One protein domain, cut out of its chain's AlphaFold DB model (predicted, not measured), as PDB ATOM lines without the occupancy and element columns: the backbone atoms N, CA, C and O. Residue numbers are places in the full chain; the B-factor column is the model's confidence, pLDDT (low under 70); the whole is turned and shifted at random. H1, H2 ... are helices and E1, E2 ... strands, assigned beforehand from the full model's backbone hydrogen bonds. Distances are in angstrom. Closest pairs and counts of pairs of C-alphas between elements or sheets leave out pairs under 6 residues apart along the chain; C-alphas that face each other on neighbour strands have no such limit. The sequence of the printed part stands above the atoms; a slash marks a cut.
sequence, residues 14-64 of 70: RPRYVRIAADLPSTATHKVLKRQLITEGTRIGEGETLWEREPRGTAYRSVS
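Overview. This is residues 14 to 64 of the 70 residues of a protein of Actinobacteria bacterium (UniProt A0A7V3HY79). With little regular structure, this is a small antiparallel sheet, order E1, E2, E3, with one short helix, H1, off it and a long loop, residues 21 to 33, reaching away to the end opposite the E2 to E3 turn. The 51 printed residues hold E1, H1, E2 and E3 in chain order, 20 residues of a mixed class; the whole is loose, radius of gyration of the C-alphas 12.6 A, spanning 40 by 21 by 16 A.

Arrangement. Look first at inner strand E2, residues 49 to 53. Edge strand E1, residues 17 to 20, is antiparallel to it at 156 degrees, with N 18 and O 51 2.9 A apart. E3, residues 60 to 63, forms a hairpin with E2 at 136 degrees; N 63 and O 50 are 2.8 A apart. H1, residues 34 to 40, is not on the sheet and is apart from E3; every O i to N i+4 pair in it is within hydrogen-bond range.

Along the chain. Find C-alpha 17 at (221.357, 145.697, 170.923); E1 runs 10.0 A. H1 spans 9.8 A, E2 13.5 A, and E3 9.2 A to C-alpha 63 at (227.125, 138.351, 173.595).

Size, cuts and confidence. The farthest C-alphas, Ala 28 and Arg 56, are 40.9 A apart. The E1 to H1 link is long. The printed part has no cut, and no printed residue is under 70 in pLDDT.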
ATOM      1  N   ARG A  14     213.153 150.506 174.272       91.00
ATOM      2  CA  ARG A  14     214.231 149.636 174.759       91.00
ATOM      3  C   ARG A  14     214.986 148.995 173.585       91.00
ATOM      4  O   ARG A  14     214.398 148.165 172.874       91.00
ATOM      5  N   PRO A  15     216.286 149.291 173.407       92.06
ATOM      6  CA  PRO A  15     217.045 148.785 172.274       92.06
ATOM      7  C   PRO A  15     217.162 147.260 172.320       92.06
ATOM      8  O   PRO A  15     217.157 146.649 173.394       92.06
ATOM      9  N   ARG A  16     217.255 146.637 171.143       93.12
ATOM     10  CA  ARG A  16     217.554 145.203 171.018       93.12
ATOM     11  C   ARG A  16     219.034 144.914 171.274       93.12
ATOM     12  O   ARG A  16     219.344 143.908 171.902       93.12
ATOM     13  N   TYR A  17     219.906 145.815 170.832       94.06
ATOM     14  CA  TYR A  17     221.357 145.697 170.923       94.06
ATOM     15  C   TYR A  17     221.946 146.937 171.595       94.06
ATOM     16  O   TYR A  17     221.535 148.055 171.285       94.06
ATOM     17  N   VAL A  18     222.908 146.739 172.492       93.75
ATOM     18  CA  VAL A  18     223.695 147.806 173.121       93.75
ATOM     19  C   VAL A  18     225.166 147.466 172.925       93.75
ATOM     20  O   VAL A  18     225.618 146.419 173.376       93.75
ATOM     21  N   ARG A  19     225.906 148.331 172.231       94.00
ATOM     22  CA  ARG A  19     227.356 148.200 172.056       94.00
ATOM     23  C   ARG A  19     228.052 149.127 173.044       94.00
ATOM     24  O   ARG A  19     227.758 150.320 173.059       94.00
ATOM     25  N   ILE A  20     228.943 148.579 173.861       93.50
ATOM     26  CA  ILE A  20     229.820 149.334 174.755       93.50
ATOM     27  C   ILE A  20     231.193 149.391 174.093       93.50
ATOM     28  O   ILE A  20     231.769 148.347 173.786       93.50
ATOM     29  N   ALA A  21     231.686 150.604 173.868       93.00
ATOM     30  CA  ALA A  21     232.961 150.883 173.223       93.00
ATOM     31  C   ALA A  21     233.698 151.978 173.996       93.00
ATOM     32  O   ALA A  21     233.050 152.847 174.585       93.00
ATOM     33  N   ALA A  22     235.031 151.932 173.992       93.25
ATOM     34  CA  ALA A  22     235.854 152.984 174.585       93.25
ATOM     35  C   ALA A  22     235.792 154.280 173.762       93.25
ATOM     36  O   ALA A  22     235.756 155.364 174.336       93.25
ATOM     37  N   ASP A  23     235.689 154.152 172.435       92.12
ATOM     38  CA  ASP A  23     235.698 155.270 171.495       92.12
ATOM     39  C   ASP A  23     234.642 155.101 170.397       92.12
ATOM     40  O   ASP A  23     234.244 153.991 170.038       92.12
ATOM     41  N   LEU A  24     234.193 156.226 169.834       92.88
ATOM     42  CA  LEU A  24     233.316 156.255 168.665       92.88
ATOM     43  C   LEU A  24     234.037 156.880 167.468       92.88
ATOM     44  O   LEU A  24     234.734 157.887 167.628       92.88
ATOM     45  N   PRO A  25     233.810 156.366 166.243       93.75
ATOM     46  CA  PRO A  25     234.367 156.969 165.046       93.75
ATOM     47  C   PRO A  25     233.827 158.392 164.906       93.75
ATOM     48  O   PRO A  25     232.612 158.620 164.893       93.75
ATOM     49  N   SER A  26     234.732 159.362 164.809       97.00
ATOM     50  CA  SER A  26     234.384 160.778 164.749       97.00
ATOM     51  C   SER A  26     235.279 161.559 163.786       97.00
ATOM     52  O   SER A  26     236.346 161.105 163.381       97.00
ATOM     53  N   THR A  27     234.808 162.729 163.352       96.38
ATOM     54  CA  THR A  27     235.611 163.678 162.569       96.38
ATOM     55  C   THR A  27     236.630 164.399 163.453       96.38
ATOM     56  O   THR A  27     236.495 164.429 164.674       96.38
ATOM     57  N   ALA A  28     237.563 165.133 162.837       96.81
ATOM     58  CA  ALA A  28     238.454 166.060 163.548       96.81
ATOM     59  C   ALA A  28     237.713 167.121 164.398       96.81
ATOM     60  O   ALA A  28     238.288 167.712 165.301       96.81
ATOM     61  N   THR A  29     236.426 167.359 164.121       96.38
ATOM     62  CA  THR A  29     235.542 168.266 164.874       96.38
ATOM     63  C   THR A  29     234.621 167.538 165.860       96.38
ATOM     64  O   THR A  29     233.614 168.100 166.283       96.38
ATOM     65  N   HIS A  30     234.933 166.286 166.213       96.06
ATOM     66  CA  HIS A  30     234.209 165.471 167.198       96.06
ATOM     67  C   HIS A  30     232.756 165.122 166.813       96.06
ATOM     68  O   HIS A  30     231.917 164.789 167.652       96.06
ATOM     69  N   LYS A  31     232.426 165.160 165.516       96.69
ATOM     70  CA  LYS A  31     231.122 164.691 165.030       96.69
ATOM     71  C   LYS A  31     231.161 163.178 164.856       96.69
ATOM     72  O   LYS A  31     231.974 162.686 164.081       96.69
ATOM     73  N   VAL A  32     230.249 162.456 165.507       96.81
ATOM     74  CA  VAL A  32     230.127 160.995 165.366       96.81
ATOM     75  C   VAL A  32     229.749 160.611 163.931       96.81
ATOM     76  O   VAL A  32     228.747 161.084 163.382       96.81
ATOM     77  N   LEU A  33     230.516 159.699 163.334       96.94
ATOM     78  CA  LEU A  33     230.338 159.186 161.976       96.94
ATOM     79  C   LEU A  33     229.245 158.106 161.924       96.94
ATOM     80  O   LEU A  33     229.495 156.929 161.675       96.94
ATOM     81  N   LYS A  34     227.986 158.513 162.112       96.94
ATOM     82  CA  LYS A  34     226.832 157.593 162.188       96.94
ATOM     83  C   LYS A  34     226.682 156.662 160.978       96.94
ATOM     84  O   LYS A  34     226.230 155.537 161.142       96.94
ATOM     85  N   ARG A  35     227.062 157.103 159.771       97.81
ATOM     86  CA  ARG A  35     226.989 156.263 158.555       97.81
ATOM     87  C   ARG A  35     227.901 155.043 158.658       97.81
ATOM     88  O   ARG A  35     227.478 153.957 158.291       97.81
ATOM     89  N   GLN A  36     229.100 155.222 159.208       95.69
ATOM     90  CA  GLN A  36     230.026 154.123 159.457       95.69
ATOM     91  C   GLN A  36     229.449 153.157 160.501       95.69
ATOM     92  O   GLN A  36     229.392 151.959 160.248       95.69
ATOM     93  N   LEU A  37     228.916 153.682 161.611       94.81
ATOM     94  CA  LEU A  37     228.267 152.871 162.651       94.81
ATOM     95  C   LEU A  37     227.091 152.041 162.109       94.81
ATOM     96  O   LEU A  37     226.925 150.881 162.474       94.81
ATOM     97  N   ILE A  38     226.288 152.612 161.206       95.38
ATOM     98  CA  ILE A  38     225.193 151.890 160.540       95.38
ATOM     99  C   ILE A  38     225.740 150.738 159.689       95.38
ATOM    100  O   ILE A  38     225.183 149.644 159.722       95.38
ATOM    101  N   THR A  39     226.824 150.965 158.942       96.25
ATOM    102  CA  THR A  39     227.470 149.919 158.137       96.25
ATOM    103  C   THR A  39     228.068 148.810 159.006       96.25
ATOM    104  O   THR A  39     227.978 147.637 158.641       96.25
ATOM    105  N   GLU A  40     228.666 149.144 160.150       94.38
ATOM    106  CA  GLU A  40     229.193 148.167 161.113       94.38
ATOM    107  C   GLU A  40     228.075 147.286 161.695       94.38
ATOM    108  O   GLU A  40     228.218 146.059 161.752       94.38
ATOM    109  N   GLY A  41     226.937 147.886 162.051       93.38
ATOM    110  CA  GLY A  41     225.792 147.180 162.618       93.38
ATOM    111  C   GLY A  41     226.114 146.595 163.994       93.38
ATOM    112  O   GLY A  41     226.568 147.301 164.888       93.38
ATOM    113  N   THR A  42     225.873 145.295 164.178       94.25
ATOM    114  CA  THR A  42     226.180 144.575 165.430       94.25
ATOM    115  C   THR A  42     227.604 144.027 165.478       94.25
ATOM    116  O   THR A  42     227.953 143.329 166.427       94.25
ATOM    117  N   ARG A  43     228.431 144.304 164.463       91.56
ATOM    118  CA  ARG A  43     229.853 143.963 164.512       91.56
ATOM    119  C   ARG A  43     230.539 144.861 165.538       91.56
ATOM    120  O   ARG A  43     230.259 146.061 165.606       91.56
ATOM    121  N   ILE A  44     231.409 144.249 166.330       91.12
ATOM    122  CA  ILE A  44     232.151 144.909 167.400       91.12
ATOM    123  C   ILE A  44     233.653 144.775 167.153       91.12
ATOM    124  O   ILE A  44     234.101 143.774 166.589       91.12
ATOM    125  N   GLY A  45     234.401 145.807 167.524       87.62
ATOM    126  CA  GLY A  45     235.858 145.833 167.483       87.62
ATOM    127  C   GLY A  45     236.503 145.131 168.678       87.62
ATOM    128  O   GLY A  45     235.833 144.605 169.569       87.62
ATOM    129  N   GLU A  46     237.833 145.133 168.701       86.81
ATOM    130  CA  GLU A  46     238.603 144.652 169.847       86.81
ATOM    131  C   GLU A  46     238.310 145.500 171.095       86.81
ATOM    132  O   GLU A  46     238.229 146.725 171.023       86.81
ATOM    133  N   GLY A  47     238.113 144.841 172.240       88.44
ATOM    134  CA  GLY A  47     237.797 145.508 173.509       88.44
ATOM    135  C   GLY A  47     236.362 146.040 173.629       88.44
ATOM    136  O   GLY A  47     235.976 146.502 174.701       88.44
ATOM    137  N   GLU A  48     235.546 145.950 172.579       93.00
ATOM    138  CA  GLU A  48     234.127 146.297 172.643       93.00
ATOM    139  C   GLU A  48     233.287 145.128 173.184       93.00
ATOM    140  O   GLU A  48     233.668 143.959 173.118       93.00
ATOM    141  N   THR A  49     232.103 145.427 173.722       94.88
ATOM    142  CA  THR A  49     231.147 144.405 174.175       94.88
ATOM    143  C   THR A  49     229.772 144.655 173.580       94.88
ATOM    144  O   THR A  49     229.217 145.748 173.712       94.88
ATOM    145  N   LEU A  50     229.181 143.625 172.977       95.00
ATOM    146  CA  LEU A  50     227.790 143.651 172.539       95.00
ATOM    147  C   LEU A  50     226.896 143.040 173.613       95.00
ATOM    148  O   LEU A  50     227.162 141.952 174.110       95.00
ATOM    149  N   TRP A  51     225.803 143.713 173.933       95.12
ATOM    150  CA  TRP A  51     224.731 143.190 174.764       95.12
ATOM    151  C   TRP A  51     223.469 143.046 173.926       95.12
ATOM    152  O   TRP A  51     223.106 143.953 173.173       95.12
ATOM    153  N   GLU A  52     222.769 141.928 174.085       95.12
ATOM    154  CA  GLU A  52     221.505 141.655 173.407       95.12
ATOM    155  C   GLU A  52     220.373 141.468 174.419       95.12
ATOM    156  O   GLU A  52     220.536 140.820 175.455       95.12
ATOM    157  N   ARG A  53     219.206 142.029 174.090       93.88
ATOM    158  CA  ARG A  53     217.946 141.815 174.806       93.88
ATOM    159  C   ARG A  53     217.127 140.708 174.157       93.88
ATOM    160  O   ARG A  53     216.925 140.715 172.950       93.88
ATOM    161  N   GLU A  54     216.556 139.806 174.944       89.62
ATOM    162  CA  GLU A  54     215.675 138.770 174.391       89.62
ATOM    163  C   GLU A  54     214.381 139.345 173.775       89.62
ATOM    164  O   GLU A  54     213.885 140.381 174.230       89.62
ATOM    165  N   PRO A  55     213.768 138.668 172.777       83.75
ATOM    166  CA  PRO A  55     212.573 139.171 172.090       83.75
ATOM    167  C   PRO A  55     211.402 139.528 173.012       83.75
ATOM    168  O   PRO A  55     210.663 140.466 172.725       83.75
ATOM    169  N   ARG A  56     211.229 138.789 174.114       82.31
ATOM    170  CA  ARG A  56     210.119 138.955 175.068       82.31
ATOM    171  C   ARG A  56     210.592 139.271 176.489       82.31
ATOM    172  O   ARG A  56     209.879 139.006 177.446       82.31
ATOM    173  N   GLY A  57     211.784 139.854 176.619       86.75
ATOM    174  CA  GLY A  57     212.396 140.161 177.908       86.75
ATOM    175  C   GLY A  57     212.855 141.608 178.040       86.75
ATOM    176  O   GLY A  57     212.951 142.368 177.069       86.75
ATOM    177  N   THR A  58     213.167 141.975 179.280       88.75
ATOM    178  CA  THR A  58     213.787 143.254 179.641       88.75
ATOM    179  C   THR A  58     215.260 143.118 180.032       88.75
ATOM    180  O   THR A  58     215.952 144.136 180.132       88.75
ATOM    181  N   ALA A  59     215.742 141.887 180.212       90.38
ATOM    182  CA  ALA A  59     217.124 141.579 180.540       90.38
ATOM    183  C   ALA A  59     218.030 141.675 179.306       90.38
ATOM    184  O   ALA A  59     217.642 141.277 178.205       90.38
ATOM    185  N   TYR A  60     219.238 142.184 179.523       92.44
ATOM    186  CA  TYR A  60     220.318 142.171 178.546       92.44
ATOM    187  C   TYR A  60     221.365 141.150 178.982       92.44
ATOM    188  O   TYR A  60     221.652 141.036 180.173       92.44
ATOM    189  N   ARG A  61     221.959 140.446 178.019       92.88
ATOM    190  CA  ARG A  61     223.112 139.569 178.242       92.88
ATOM    191  C   ARG A  61     224.256 139.963 177.324       92.88
ATOM    192  O   ARG A  61     224.010 140.324 176.173       92.88
ATOM    193  N   SER A  62     225.486 139.874 177.819       93.12
ATOM    194  CA  SER A  62     226.675 140.025 176.985       93.12
ATOM    195  C   SER A  62     226.723 138.897 175.958       93.12
ATOM    196  O   SER A  62     226.661 137.717 176.308       93.12
ATOM    197  N   VAL A  63     226.844 139.265 174.692       90.31
ATOM    198  CA  VAL A  63     227.125 138.351 173.595       90.31
ATOM    199  C   VAL A  63     228.634 138.364 173.431       90.31
ATOM    200  O   VAL A  63     229.195 139.306 172.871       90.31
ATOM    201  N   SER A  64     229.309 137.353 173.977       70.94
ATOM    202  CA  SER A  64     230.724 137.163 173.676       70.94
ATOM    203  C   SER A  64     230.842 136.968 172.166       70.94
ATOM    204  O   SER A  64     230.125 136.115 171.628       70.94
TER     205      SER A  64